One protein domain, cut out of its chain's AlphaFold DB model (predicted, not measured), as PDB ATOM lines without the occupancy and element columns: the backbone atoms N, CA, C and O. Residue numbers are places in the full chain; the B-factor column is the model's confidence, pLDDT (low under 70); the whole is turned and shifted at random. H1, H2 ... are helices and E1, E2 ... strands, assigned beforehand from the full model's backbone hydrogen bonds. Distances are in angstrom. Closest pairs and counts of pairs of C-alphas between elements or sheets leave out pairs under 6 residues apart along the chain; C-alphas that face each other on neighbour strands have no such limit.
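This is residues 377 to 483 of the 483 residues of the protein "LysM peptidoglycan-binding domain-containing protein" of Flammeovirga sp. MY04 (UniProt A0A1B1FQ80). What is the main picture? A strongly twisted ribbon of three strands, its middle strand E2 bending by 70 degrees at residue 432, joins two lobes: residues 380 to 386 of E1, residues 426 to 432 of E2, H1 and residues 401 to 425 in one, and residues 433 to 439 of E2, E3, H2 and H3 in the other, with residues 377 to 379 of E1 beside residues 433 to 435 of E2. What is it made of? The printed part has 107 residues, with three named helices and three named strands in the order E1, H1, E2, H2, H3, E3; the sheet runs E1 E2 E3, antiparallel, and the class is mixed. It is only just loose, close to compact, with a radius of gyration of the C-alphas of 15.9 A, and elongated, spanning 48 by 26 by 22 A.

Where are the strands? E2, residues 426 to 439, measures 33.7 A and bends at residue 432. E1, residues 377 to 386, measures 28.0 A from C-alpha 377 at (46.197, 51.774, 98.529); E3, residues 476 to 482, measures 19.7 A to C-alpha 482 at (39.300, 47.373, 89.842). And the helices? H1 is residues 393 to 400, H2 446 to 453 and H3 457 to 463.

What pairs with E2? E1 is antiparallel to it, with N 381 and O 431 2.9 A apart, and so is E3, with N 436 and O 479 3.0 A apart, both within hydrogen-bond range. How do the helices stand? H1 is on the sheet at a height of 9.4 A, only just over E2 with 3 of its C-alphas; their closest C-alphas, Tyr 400 and Ile 431, are 7.7 A apart. H3 stands at the sheet's level, height 0.9 A, and H2 only grazes the sheet with residues 449 to 453. Do helices meet? H2 and H3 touch, about perpendicular at 86 degrees, with the closest C-alphas, Ser 450 and Pro 457, 5.6 A apart; H1 is apart from both. In H1, H2 and H3 every O i to N i+4 pair is within hydrogen-bond range.

How large is it? The two C-alphas farthest apart, Asp 418 and Val 442, are 48.8 A apart. Which links are long? H1 to E2, 25 residues, and H3 to E3, 12. Is anything cut or uncertain? The printed part has no cut, and no printed residue is under 70 in pLDDT.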
ATOM      1  N   GLU A 377      46.107  52.843  97.546       84.44
ATOM      2  CA  GLU A 377      46.197  51.774  98.529       84.44
ATOM      3  C   GLU A 377      45.607  50.490  97.942       84.44
ATOM      4  O   GLU A 377      44.421  50.420  97.601       84.44
ATOM      5  N   SER A 378      46.422  49.435  97.845       83.75
ATOM      6  CA  SER A 378      45.935  48.123  97.427       83.75
ATOM      7  C   SER A 378      45.055  47.513  98.516       83.75
ATOM      8  O   SER A 378      45.497  47.328  99.653       83.75
ATOM      9  N   GLY A 379      43.832  47.134  98.166       84.25
ATOM     10  CA  GLY A 379      42.899  46.528  99.100       84.25
ATOM     11  C   GLY A 379      41.945  45.555  98.426       84.25
ATOM     12  O   GLY A 379      42.120  45.135  97.284       84.25
ATOM     13  N   ASN A 380      40.913  45.169  99.170       84.69
ATOM     14  CA  ASN A 380      39.835  44.349  98.642       84.69
ATOM     15  C   ASN A 380      38.502  45.011  98.952       84.69
ATOM     16  O   ASN A 380      38.206  45.290 100.114       84.69
ATOM     17  N   PHE A 381      37.682  45.192  97.928       84.12
ATOM     18  CA  PHE A 381      36.305  45.612  98.090       84.12
ATOM     19  C   PHE A 381      35.384  44.388  98.096       84.12
ATOM     20  O   PHE A 381      35.560  43.463  97.300       84.12
ATOM     21  N   THR A 382      34.403  44.360  99.000       84.94
ATOM     22  CA  THR A 382      33.425  43.267  99.061       84.94
ATOM     23  C   THR A 382      32.061  43.709  98.569       84.94
ATOM     24  O   THR A 382      31.473  44.626  99.141       84.94
ATOM     25  N   THR A 383      31.525  42.990  97.587       85.12
ATOM     26  CA  THR A 383      30.173  43.205  97.061       85.12
ATOM     27  C   THR A 383      29.369  41.910  97.034       85.12
ATOM     28  O   THR A 383      29.926  40.820  97.157       85.12
ATOM     29  N   TRP A 384      28.052  42.031  96.895       86.44
ATOM     30  CA  TRP A 384      27.137  40.899  96.794       86.44
ATOM     31  C   TRP A 384      26.637  40.756  95.360       86.44
ATOM     32  O   TRP A 384      26.152  41.718  94.767       86.44
ATOM     33  N   TYR A 385      26.718  39.542  94.825       86.94
ATOM     34  CA  TYR A 385      26.193  39.168  93.520       86.94
ATOM     35  C   TYR A 385      25.057  38.159  93.678       86.94
ATOM     36  O   TYR A 385      25.165  37.220  94.464       86.94
ATOM     37  N   ASN A 386      23.983  38.343  92.912       89.50
ATOM     38  CA  ASN A 386      22.889  37.379  92.833       89.50
ATOM     39  C   ASN A 386      23.116  36.489  91.609       89.50
ATOM     40  O   ASN A 386      23.023  36.962  90.473       89.50
ATOM     41  N   SER A 387      23.418  35.217  91.843       88.06
ATOM     42  CA  SER A 387      23.752  34.259  90.792       88.06
ATOM     43  C   SER A 387      22.548  33.838  89.954       88.06
ATOM     44  O   SER A 387      21.389  33.923  90.371       88.06
ATOM     45  N   LYS A 388      22.819  33.370  88.735       89.25
ATOM     46  CA  LYS A 388      21.805  32.772  87.855       89.25
ATOM     47  C   LYS A 388      21.829  31.251  87.978       89.25
ATOM     48  O   LYS A 388      22.874  30.660  88.231       89.25
ATOM     49  N   ALA A 389      20.682  30.604  87.752       89.62
ATOM     50  CA  ALA A 389      20.621  29.140  87.736       89.62
ATOM     51  C   ALA A 389      21.600  28.560  86.707       89.62
ATOM     52  O   ALA A 389      21.521  28.890  85.524       89.62
ATOM     53  N   GLY A 390      22.477  27.671  87.169       86.00
ATOM     54  CA  GLY A 390      23.451  26.998  86.316       86.00
ATOM     55  C   GLY A 390      24.743  27.785  86.075       86.00
ATOM     56  O   GLY A 390      25.601  27.285  85.354       86.00
ATOM     57  N   GLU A 391      24.914  28.986  86.647       91.56
ATOM     58  CA  GLU A 391      26.228  29.646  86.641       91.56
ATOM     59  C   GLU A 391      27.213  28.857  87.512       91.56
ATOM     60  O   GLU A 391      26.861  28.397  88.596       91.56
ATOM     61  N   SER A 392      28.454  28.706  87.047       93.31
ATOM     62  CA  SER A 392      29.540  28.099  87.820       93.31
ATOM     63  C   SER A 392      30.369  29.154  88.553       93.31
ATOM     64  O   SER A 392      30.371  30.332  88.181       93.31
ATOM     65  N   VAL A 393      31.130  28.722  89.562       90.00
ATOM     66  CA  VAL A 393      32.144  29.553  90.246       90.00
ATOM     67  C   VAL A 393      33.107  30.179  89.247       90.00
ATOM     68  O   VAL A 393      33.309  31.390  89.281       90.00
ATOM     69  N   VAL A 394      33.602  29.390  88.292       90.19
ATOM     70  CA  VAL A 394      34.499  29.852  87.223       90.19
ATOM     71  C   VAL A 394      33.843  30.933  86.356       90.19
ATOM     72  O   VAL A 394      34.466  31.944  86.043       90.19
ATOM     73  N   ALA A 395      32.569  30.772  85.985       90.44
ATOM     74  CA  ALA A 395      31.874  31.754  85.152       90.44
ATOM     75  C   ALA A 395      31.725  33.113  85.855       90.44
ATOM     76  O   ALA A 395      31.902  34.160  85.227       90.44
ATOM     77  N   ILE A 396      31.420  33.106  87.157       87.31
ATOM     78  CA  ILE A 396      31.311  34.334  87.955       87.31
ATOM     79  C   ILE A 396      32.701  34.942  88.182       87.31
ATOM     80  O   ILE A 396      32.877  36.138  87.961       87.31
ATOM     81  N   ALA A 397      33.693  34.135  88.555       87.38
ATOM     82  CA  ALA A 397      35.078  34.562  88.739       87.38
ATOM     83  C   ALA A 397      35.626  35.275  87.489       87.38
ATOM     84  O   ALA A 397      36.055  36.428  87.568       87.38
ATOM     85  N   ASN A 398      35.465  34.662  86.312       87.31
ATOM     86  CA  ASN A 398      35.890  35.232  85.031       87.31
ATOM     87  C   ASN A 398      35.128  36.510  84.665       87.31
ATOM     88  O   ASN A 398      35.728  37.466  84.176       87.31
ATOM     89  N   ARG A 399      33.814  36.570  84.933       84.56
ATOM     90  CA  ARG A 399      33.000  37.777  84.692       84.56
ATOM     91  C   ARG A 399      33.542  38.979  85.466       84.56
ATOM     92  O   ARG A 399      33.549  40.088  84.938       84.56
ATOM     93  N   TYR A 400      33.965  38.754  86.706       81.31
ATOM     94  CA  TYR A 400      34.465  39.800  87.597       81.31
ATOM     95  C   TYR A 400      35.991  39.948  87.576       81.31
ATOM     96  O   TYR A 400      36.500  40.833  88.258       81.31
ATOM     97  N   LYS A 401      36.701  39.130  86.785       82.75
ATOM     98  CA  LYS A 401      38.171  39.063  86.724       82.75
ATOM     99  C   LYS A 401      38.811  38.869  88.103       82.75
ATOM    100  O   LYS A 401      39.800  39.511  88.444       82.75
ATOM    101  N   ILE A 402      38.221  37.999  88.918       85.44
ATOM    102  CA  ILE A 402      38.724  37.672  90.256       85.44
ATOM    103  C   ILE A 402      39.077  36.188  90.347       85.44
ATOM    104  O   ILE A 402      38.428  35.385  89.684       85.44
ATOM    105  N   PRO A 403      40.042  35.800  91.198       88.62
ATOM    106  CA  PRO A 403      40.295  34.394  91.502       88.62
ATOM    107  C   PRO A 403      39.044  33.686  92.040       88.62
ATOM    108  O   PRO A 403      38.274  34.277  92.798       88.62
ATOM    109  N   GLU A 404      38.876  32.396  91.757       88.62
ATOM    110  CA  GLU A 404      37.747  31.581  92.242       88.62
ATOM    111  C   GLU A 404      37.681  31.566  93.775       88.62
ATOM    112  O   GLU A 404      36.610  31.627  94.379       88.62
ATOM    113  N   LYS A 405      38.854  31.603  94.419       89.75
ATOM    114  CA  LYS A 405      39.009  31.726  95.877       89.75
ATOM    115  C   LYS A 405      38.515  33.059  96.462       89.75
ATOM    116  O   LYS A 405      38.566  33.251  97.675       89.75
ATOM    117  N   ASN A 406      38.068  33.999  95.637       90.38
ATOM    118  CA  ASN A 406      37.510  35.266  96.095       90.38
ATOM    119  C   ASN A 406      35.971  35.275  96.096       90.38
ATOM    120  O   ASN A 406      35.368  36.331  96.309       90.38
ATOM    121  N   LEU A 407      35.338  34.118  95.878       92.81
ATOM    122  CA  LEU A 407      33.897  33.921  96.005       92.81
ATOM    123  C   LEU A 407      33.592  33.235  97.338       92.81
ATOM    124  O   LEU A 407      34.085  32.139  97.607       92.81
ATOM    125  N   PHE A 408      32.748  33.875  98.144       91.94
ATOM    126  CA  PHE A 408      32.394  33.430  99.487       91.94
ATOM    127  C   PHE A 408      30.884  33.284  99.649       91.94
ATOM    128  O   PHE A 408      30.104  34.076  99.111       91.94
ATOM    129  N   ASN A 409      30.472  32.288 100.424       89.56
ATOM    130  CA  ASN A 409      29.090  32.118 100.855       89.56
ATOM    131  C   ASN A 409      28.732  33.134 101.968       89.56
ATOM    132  O   ASN A 409      29.577  33.902 102.441       89.56
ATOM    133  N   GLU A 410      27.480  33.127 102.435       86.81
ATOM    134  CA  GLU A 410      27.036  34.018 103.523       86.81
ATOM    135  C   GLU A 410      27.777  33.797 104.855       86.81
ATOM    136  O   GLU A 410      27.875  34.719 105.663       86.81
ATOM    137  N   LYS A 411      28.329  32.599 105.073       85.31
ATOM    138  CA  LYS A 411      29.103  32.234 106.269       85.31
ATOM    139  C   LYS A 411      30.574  32.655 106.183       85.31
ATOM    140  O   LYS A 411      31.248  32.678 107.206       85.31
ATOM    141  N   GLY A 412      31.046  33.042 104.997       84.06
ATOM    142  CA  GLY A 412      32.432  33.424 104.739       84.06
ATOM    143  C   GLY A 412      33.329  32.296 104.224       84.06
ATOM    144  O   GLY A 412      34.530  32.525 104.110       84.06
ATOM    145  N   ASP A 413      32.780  31.129 103.881       89.25
ATOM    146  CA  ASP A 413      33.546  30.023 103.293       89.25
ATOM    147  C   ASP A 413      33.602  30.123 101.768       89.25
ATOM    148  O   ASP A 413      32.676  30.618 101.120       89.25
ATOM    149  N   ASN A 414      34.676  29.593 101.193       90.12
ATOM    150  CA  ASN A 414      34.866  29.483  99.754       90.12
ATOM    151  C   ASN A 414      33.928  28.459  99.107       90.12
ATOM    152  O   ASN A 414      33.645  27.405  99.677       90.12
ATOM    153  N   TYR A 415      33.514  28.739  97.872       89.12
ATOM    154  CA  TYR A 415      32.837  27.744  97.044       89.12
ATOM    155  C   TYR A 415      33.846  26.778  96.391       89.12
ATOM    156  O   TYR A 415      34.901  27.227  95.935       89.12
ATOM    157  N   PRO A 416      33.534  25.469  96.298       89.19
ATOM    158  CA  PRO A 416      34.281  24.527  95.462       89.19
ATOM    159  C   PRO A 416      34.304  24.969  93.993       89.19
ATOM    160  O   PRO A 416      33.331  25.536  93.504       89.19
ATOM    161  N   VAL A 417      35.389  24.693  93.267       85.56
ATOM    162  CA  VAL A 417      35.568  25.158  91.873       85.56
ATOM    163  C   VAL A 417      34.498  24.594  90.925       85.56
ATOM    164  O   VAL A 417      34.063  25.275  89.996       85.56
ATOM    165  N   ASP A 418      34.037  23.373  91.181       88.94
ATOM    166  CA  ASP A 418      32.992  22.666  90.435       88.94
ATOM    167  C   ASP A 418      31.563  23.040  90.871       88.94
ATOM    168  O   ASP A 418      30.578  22.530  90.324       88.94
ATOM    169  N   TYR A 419      31.417  23.956  91.833       90.88
ATOM    170  CA  TYR A 419      30.114  24.353  92.340       90.88
ATOM    171  C   TYR A 419      29.288  25.095  91.282       90.88
ATOM    172  O   TYR A 419      29.766  25.984  90.568       90.88
ATOM    173  N   THR A 420      28.002  24.741  91.227       91.94
ATOM    174  CA  THR A 420      27.010  25.342  90.334       91.94
ATOM    175  C   THR A 420      25.911  26.009  91.152       91.94
ATOM    176  O   THR A 420      25.255  25.371  91.977       91.94
ATOM    177  N   PHE A 421      25.688  27.293  90.891       92.12
ATOM    178  CA  PHE A 421      24.769  28.127  91.647       92.12
ATOM    179  C   PHE A 421      23.305  27.915  91.267       92.12
ATOM    180  O   PHE A 421      22.940  27.665  90.108       92.12
ATOM    181  N   LYS A 422      22.436  28.083  92.267       90.06
ATOM    182  CA  LYS A 422      20.985  28.169  92.071       90.06
ATOM    183  C   LYS A 422      20.583  29.595  91.703       90.06
ATOM    184  O   LYS A 422      21.295  30.548  91.985       90.06
ATOM    185  N   ASN A 423      19.412  29.752  91.089       91.50
ATOM    186  CA  ASN A 423      18.913  31.082  90.740       91.50
ATOM    187  C   ASN A 423      18.698  31.942  91.996       91.50
ATOM    188  O   ASN A 423      17.937  31.549  92.880       91.50
ATOM    189  N   GLY A 424      19.305  33.126  92.026       87.00
ATOM    190  CA  GLY A 424      19.162  34.110  93.096       87.00
ATOM    191  C   GLY A 424      20.010  33.843  94.337       87.00
ATOM    192  O   GLY A 424      19.751  34.457  95.371       87.00
ATOM    193  N   GLU A 425      20.996  32.946  94.274       90.25
ATOM    194  CA  GLU A 425      21.892  32.711  95.407       90.25
ATOM    195  C   GLU A 425      22.843  33.900  95.601       90.25
ATOM    196  O   GLU A 425      23.398  34.436  94.639       90.25
ATOM    197  N   LYS A 426      23.011  34.334  96.855       91.00
ATOM    198  CA  LYS A 426      23.868  35.468  97.201       91.00
ATOM    199  C   LYS A 426      25.310  35.018  97.358       91.00
ATOM    200  O   LYS A 426      25.648  34.292  98.287       91.00
ATOM    201  N   VAL A 427      26.161  35.527  96.481       90.56
ATOM    202  CA  VAL A 427      27.599  35.273  96.472       90.56
ATOM    203  C   VAL A 427      28.316  36.542  96.897       90.56
ATOM    204  O   VAL A 427      28.142  37.599  96.289       90.56
ATOM    205  N   LYS A 428      29.136  36.455  97.940       91.69
ATOM    206  CA  LYS A 428      30.008  37.551  98.354       91.69
ATOM    207  C   LYS A 428      31.287  37.504  97.527       91.69
ATOM    208  O   LYS A 428      32.037  36.535  97.587       91.69
ATOM    209  N   LEU A 429      31.547  38.559  96.769       90.31
ATOM    210  CA  LEU A 429      32.733  38.704  95.930       90.31
ATOM    211  C   LEU A 429      33.755  39.584  96.643       90.31
ATOM    212  O   LEU A 429      33.407  40.677  97.092       90.31
ATOM    213  N   LYS A 430      35.008  39.135  96.726       89.62
ATOM    214  CA  LYS A 430      36.145  39.918  97.229       89.62
ATOM    215  C   LYS A 430      37.006  40.372  96.052       89.62
ATOM    216  O   LYS A 430      37.849  39.630  95.557       89.62
ATOM    217  N   ILE A 431      36.768  41.583  95.578       86.69
ATOM    218  CA  ILE A 431      37.390  42.106  94.364       86.69
ATOM    219  C   ILE A 431      38.649  42.891  94.753       86.69
ATOM    220  O   ILE A 431      38.530  43.830  95.546       86.69
ATOM    221  N   PRO A 432      39.842  42.528  94.239       85.94
ATOM    222  CA  PRO A 432      41.035  43.350  94.390       85.94
ATOM    223  C   PRO A 432      40.789  44.734  93.790       85.94
ATOM    224  O   PRO A 432      40.357  44.858  92.641       85.94
ATOM    225  N   ALA A 433      41.030  45.769  94.581       87.75
ATOM    226  CA  ALA A 433      40.752  47.139  94.194       87.75
ATOM    227  C   ALA A 433      41.854  48.069  94.692       87.75
ATOM    228  O   ALA A 433      42.471  47.819  95.730       87.75
ATOM    229  N   LEU A 434      42.088  49.136  93.939       89.06
ATOM    230  CA  LEU A 434      43.013  50.202  94.293       89.06
ATOM    231  C   LEU A 434      42.188  51.381  94.790       89.06
ATOM    232  O   LEU A 434      41.348  51.898  94.052       89.06
ATOM    233  N   PHE A 435      42.387  51.757  96.048       89.62
ATOM    234  CA  PHE A 435      41.675  52.855  96.689       89.62
ATOM    235  C   PHE A 435      42.481  54.139  96.562       89.62
ATOM    236  O   PHE A 435      43.690  54.132  96.773       89.62
ATOM    237  N   PHE A 436      41.817  55.238  96.236       88.50
ATOM    238  CA  PHE A 436      42.464  56.536  96.094       88.50
ATOM    239  C   PHE A 436      41.486  57.672  96.376       88.50
ATOM    240  O   PHE A 436      40.269  57.475  96.463       88.50
ATOM    241  N   ASP A 437      42.035  58.872  96.511       88.50
ATOM    242  CA  ASP A 437      41.266  60.079  96.770       88.50
ATOM    243  C   ASP A 437      40.913  60.800  95.466       88.50
ATOM    244  O   ASP A 437      41.776  61.182  94.674       88.50
ATOM    245  N   HIS A 438      39.620  61.025  95.253       85.31
ATOM    246  CA  HIS A 438      39.081  61.806  94.147       85.31
ATOM    247  C   HIS A 438      38.605  63.165  94.646       85.31
ATOM    248  O   HIS A 438      37.724  63.259  95.504       85.31
ATOM    249  N   LYS A 439      39.165  64.233  94.077       83.75
ATOM    250  CA  LYS A 439      38.704  65.598  94.324       83.75
ATOM    251  C   LYS A 439      37.569  65.934  93.364       83.75
ATOM    252  O   LYS A 439      37.764  65.934  92.151       83.75
ATOM    253  N   ILE A 440      36.406  66.250  93.920       80.50
ATOM    254  CA  ILE A 440      35.179  66.515  93.170       80.50
ATOM    255  C   ILE A 440      35.333  67.798  92.357       80.50
ATOM    256  O   ILE A 440      35.670  68.861  92.887       80.50
ATOM    257  N   LEU A 441      35.064  67.699  91.062       77.00
ATOM    258  CA  LEU A 441      35.060  68.820  90.134       77.00
ATOM    259  C   LEU A 441      33.674  69.474  90.069       77.00
ATOM    260  O   LEU A 441      32.658  68.917  90.491       77.00
ATOM    261  N   VAL A 442      33.625  70.693  89.535       74.25
ATOM    262  CA  VAL A 442      32.360  71.414  89.344       74.25
ATOM    263  C   VAL A 442      31.461  70.625  88.388       74.25
ATOM    264  O   VAL A 442      31.881  70.268  87.292       74.25
ATOM    265  N   GLY A 443      30.221  70.362  88.810       73.38
ATOM    266  CA  GLY A 443      29.235  69.622  88.017       73.38
ATOM    267  C   GLY A 443      29.311  68.096  88.144       73.38
ATOM    268  O   GLY A 443      28.452  67.410  87.591       73.38
ATOM    269  N   GLU A 444      30.276  67.546  88.886       79.69
ATOM    270  CA  GLU A 444      30.285  66.115  89.191       79.69
ATOM    271  C   GLU A 444      29.197  65.745  90.211       79.69
ATOM    272  O   GLU A 444      28.873  66.486  91.139       79.69
ATOM    273  N   SER A 445      28.646  64.546  90.040       85.31
ATOM    274  CA  SER A 445      27.691  63.908  90.943       85.31
ATOM    275  C   SER A 445      28.179  62.505  91.300       85.31
ATOM    276  O   SER A 445      29.017  61.933  90.601       85.31
ATOM    277  N   ILE A 446      27.609  61.889  92.342       85.00
ATOM    278  CA  ILE A 446      27.913  60.482  92.657       85.00
ATOM    279  C   ILE A 446      27.663  59.582  91.437       85.00
ATOM    280  O   ILE A 446      28.443  58.671  91.188       85.00
ATOM    281  N   GLY A 447      26.621  59.859  90.645       86.62
ATOM    282  CA  GLY A 447      26.315  59.096  89.434       86.62
ATOM    283  C   GLY A 447      27.374  59.244  88.339       86.62
ATOM    284  O   GLY A 447      27.764  58.253  87.728       86.62
ATOM    285  N   SER A 448      27.889  60.456  88.102       84.50
ATOM    286  CA  SER A 448      28.949  60.651  87.104       84.50
ATOM    287  C   SER A 448      30.268  60.014  87.547       84.50
ATOM    288  O   SER A 448      30.936  59.385  86.734       84.50
ATOM    289  N   ILE A 449      30.605  60.103  88.837       83.00
ATOM    290  CA  ILE A 449      31.801  59.476  89.423       83.00
ATOM    291  C   ILE A 449      31.683  57.942  89.401       83.00
ATOM    292  O   ILE A 449      32.636  57.244  89.067       83.00
ATOM    293  N   SER A 450      30.492  57.419  89.695       85.62
ATOM    294  CA  SER A 450      30.147  55.997  89.596       85.62
ATOM    295  C   SER A 450      30.395  55.452  88.189       85.62
ATOM    296  O   SER A 450      31.109  54.463  88.036       85.62
ATOM    297  N   ASN A 451      29.886  56.134  87.162       85.69
ATOM    298  CA  ASN A 451      30.103  55.740  85.770       85.69
ATOM    299  C   ASN A 451      31.576  55.848  85.356       85.69
ATOM    300  O   ASN A 451      32.066  54.983  84.629       85.69
ATOM    301  N   LYS A 452      32.272  56.884  85.841       85.44
ATOM    302  CA  LYS A 452      33.682  57.139  85.534       85.44
ATOM    303  C   LYS A 452      34.590  55.997  85.979       85.44
ATOM    304  O   LYS A 452      35.480  55.613  85.229       85.44
ATOM    305  N   TYR A 453      34.344  55.437  87.159       85.50
ATOM    306  CA  TYR A 453      35.199  54.407  87.755       85.50
ATOM    307  C   TYR A 453      34.580  52.991  87.759       85.50
ATOM    308  O   TYR A 453      35.191  52.066  88.282       85.50
ATOM    309  N   ASP A 454      33.381  52.797  87.190       85.44
ATOM    310  CA  ASP A 454      32.578  51.554  87.293       85.44
ATOM    311  C   ASP A 454      32.358  51.083  88.748       85.44
ATOM    312  O   ASP A 454      32.494  49.904  89.102       85.44
ATOM    313  N   ILE A 455      31.997  52.037  89.609       85.38
ATOM    314  CA  ILE A 455      31.676  51.823  91.028       85.38
ATOM    315  C   ILE A 455      30.169  51.982  91.223       85.38
ATOM    316  O   ILE A 455      29.572  52.866  90.619       85.38
ATOM    317  N   GLN A 456      29.530  51.210  92.102       86.19
ATOM    318  CA  GLN A 456      28.126  51.467  92.449       86.19
ATOM    319  C   GLN A 456      27.986  52.741  93.310       86.19
ATOM    320  O   GLN A 456      28.776  52.938  94.239       86.19
ATOM    321  N   PRO A 457      26.968  53.596  93.091       87.81
ATOM    322  CA  PRO A 457      26.734  54.789  93.915       87.81
ATOM    323  C   PRO A 457      26.643  54.492  95.420       87.81
ATOM    324  O   PRO A 457      27.114  55.265  96.256       87.81
ATOM    325  N   GLU A 458      26.056  53.352  95.782       86.31
ATOM    326  CA  GLU A 458      25.974  52.846  97.155       86.31
ATOM    327  C   GLU A 458      27.353  52.636  97.776       86.31
ATOM    328  O   GLU A 458      27.540  52.916  98.960       86.31
ATOM    329  N   ASP A 459      28.310  52.153  96.991       86.06
ATOM    330  CA  ASP A 459      29.651  51.835  97.469       86.06
ATOM    331  C   ASP A 459      30.450  53.111  97.711       86.06
ATOM    332  O   ASP A 459      31.096  53.226  98.749       86.06
ATOM    333  N   ILE A 460      30.318  54.108  96.827       89.06
ATOM    334  CA  ILE A 460      30.895  55.445  97.034       89.06
ATOM    335  C   ILE A 460      30.370  56.035  98.346       89.06
ATOM    336  O   ILE A 460      31.148  56.532  99.161       89.06
ATOM    337  N   ARG A 461      29.058  55.946  98.594       89.88
ATOM    338  CA  ARG A 461      28.468  56.457  99.838       89.88
ATOM    339  C   ARG A 461      28.991  55.736 101.071       89.88
ATOM    340  O   ARG A 461      29.386  56.400 102.024       89.88
ATOM    341  N   LYS A 462      29.015  54.401 101.053       88.19
ATOM    342  CA  LYS A 462      29.521  53.591 102.173       88.19
ATOM    343  C   LYS A 462      30.986  53.889 102.465       88.19
ATOM    344  O   LYS A 462      31.338  54.071 103.622       88.19
ATOM    345  N   LEU A 463      31.812  53.976 101.425       89.44
ATOM    346  CA  LEU A 463      33.245  54.240 101.542       89.44
ATOM    347  C   LEU A 463      33.537  55.613 102.170       89.44
ATOM    348  O   LEU A 463      34.543  55.774 102.851       89.44
ATOM    349  N   ASN A 464      32.631  56.575 101.982       91.88
ATOM    350  CA  ASN A 464      32.771  57.953 102.453       91.88
ATOM    351  C   ASN A 464      31.844  58.322 103.619       91.88
ATOM    352  O   ASN A 464      31.757  59.494 103.976       91.88
ATOM    353  N   ASN A 465      31.125  57.355 104.198       91.62
ATOM    354  CA  ASN A 465      30.118  57.587 105.240       91.62
ATOM    355  C   ASN A 465      29.069  58.662 104.869       91.62
ATOM    356  O   ASN A 465      28.604  59.418 105.724       91.62
ATOM    357  N   LEU A 466      28.686  58.742 103.592       90.69
ATOM    358  CA  LEU A 466      27.711  59.722 103.110       90.69
ATOM    359  C   LEU A 466      26.282  59.233 103.367       90.69
ATOM    360  O   LEU A 466      25.885  58.152 102.929       90.69
ATOM    361  N   SER A 467      25.481  60.068 104.026       87.75
ATOM    362  CA  SER A 467      24.060  59.802 104.294       87.75
ATOM    363  C   SER A 467      23.143  60.111 103.103       87.75
ATOM    364  O   SER A 467      22.001  59.656 103.068       87.75
ATOM    365  N   SER A 468      23.627  60.866 102.112       88.88
ATOM    366  CA  SER A 468      22.868  61.281 100.929       88.88
ATOM    367  C   SER A 468      23.744  61.293  99.670       88.88
ATOM    368  O   SER A 468      24.938  61.011  99.734       88.88
ATOM    369  N   ASN A 469      23.144  61.622  98.522       85.00
ATOM    370  CA  ASN A 469      23.870  61.786  97.259       85.00
ATOM    371  C   ASN A 469      24.479  63.188  97.075       85.00
ATOM    372  O   ASN A 469      24.990  63.495  95.998       85.00
ATOM    373  N   VAL A 470      24.386  64.051  98.091       88.12
ATOM    374  CA  VAL A 470      24.879  65.428  98.026       88.12
ATOM    375  C   VAL A 470      26.391  65.435  98.228       88.12
ATOM    376  O   VAL A 470      26.888  64.963  99.248       88.12
ATOM    377  N   ILE A 471      27.100  65.980  97.244       86.94
ATOM    378  CA  ILE A 471      28.546  66.193  97.246       86.94
ATOM    379  C   ILE A 471      28.846  67.595  96.702       86.94
ATOM    380  O   ILE A 471      28.042  68.141  95.941       86.94
ATOM    381  N   HIS A 472      29.978  68.186  97.087       86.38
ATOM    382  CA  HIS A 472      30.315  69.568  96.726       86.38
ATOM    383  C   HIS A 472      31.628  69.672  95.936       86.38
ATOM    384  O   HIS A 472      32.576  68.949  96.236       86.38
ATOM    385  N   PRO A 473      31.739  70.596  94.961       80.44
ATOM    386  CA  PRO A 473      33.002  70.853  94.276       80.44
ATOM    387  C   PRO A 473      34.131  71.186  95.258       80.44
ATOM    388  O   PRO A 473      33.944  71.940  96.211       80.44
ATOM    389  N   GLY A 474      35.312  70.619  95.019       77.38
ATOM    390  CA  GLY A 474      36.491  70.752  95.871       77.38
ATOM    391  C   GLY A 474      36.550  69.776  97.047       77.38
ATOM    392  O   GLY A 474      37.624  69.632  97.628       77.38
ATOM    393  N   GLN A 475      35.454  69.082  97.374       84.81
ATOM    394  CA  GLN A 475      35.445  68.020  98.377       84.81
ATOM    395  C   GLN A 475      36.256  66.816  97.882       84.81
ATOM    396  O   GLN A 475      36.154  66.420  96.722       84.81
ATOM    397  N   THR A 476      37.037  66.209  98.773       88.56
ATOM    398  CA  THR A 476      37.737  64.952  98.498       88.56
ATOM    399  C   THR A 476      36.899  63.781  98.993       88.56
ATOM    400  O   THR A 476      36.413  63.803 100.125       88.56
ATOM    401  N   ILE A 477      36.728  62.769  98.149       91.75
ATOM    402  CA  ILE A 477      36.076  61.505  98.491       91.75
ATOM    403  C   ILE A 477      36.995  60.338  98.145       91.75
ATOM    404  O   ILE A 477      37.704  60.368  97.144       91.75
ATOM    405  N   ARG A 478      36.958  59.283  98.946       91.75
ATOM    406  CA  ARG A 478      37.640  58.026  98.669       91.75
ATOM    407  C   ARG A 478      36.835  57.212  97.660       91.75
ATOM    408  O   ARG A 478      35.630  57.023  97.811       91.75
ATOM    409  N   VAL A 479      37.494  56.727  96.623       91.25
ATOM    410  CA  VAL A 479      36.919  55.879  95.571       91.25
ATOM    411  C   VAL A 479      37.836  54.683  95.332       91.25
ATOM    412  O   VAL A 479      38.901  54.581  95.943       91.25
ATOM    413  N   TYR A 480      37.413  53.751  94.482       89.31
ATOM    414  CA  TYR A 480      38.243  52.618  94.099       89.31
ATOM    415  C   TYR A 480      38.089  52.271  92.624       89.31
ATOM    416  O   TYR A 480      37.048  52.500  92.025       89.31
ATOM    417  N   ILE A 481      39.109  51.648  92.058       87.31
ATOM    418  CA  ILE A 481      39.079  51.062  90.715       87.31
ATOM    419  C   ILE A 481      39.493  49.606  90.800       87.31
ATOM    420  O   ILE A 481      40.273  49.212  91.672       87.31
ATOM    421  N   ARG A 482      38.929  48.785  89.915       82.31
ATOM    422  CA  ARG A 482      39.300  47.373  89.842       82.31
ATOM    423  C   ARG A 482      40.697  47.275  89.239       82.31
ATOM    424  O   ARG A 482      41.001  47.996  88.284       82.31
ATOM    425  N   LYS A 483      41.520  46.420  89.847       70.44
ATOM    426  CA  LYS A 483      42.864  46.134  89.354       70.44
ATOM    427  C   LYS A 483      42.788  45.461  87.985       70.44
ATOM    428  O   LYS A 483      41.887  44.608  87.802       70.44
TER     429      LYS A 483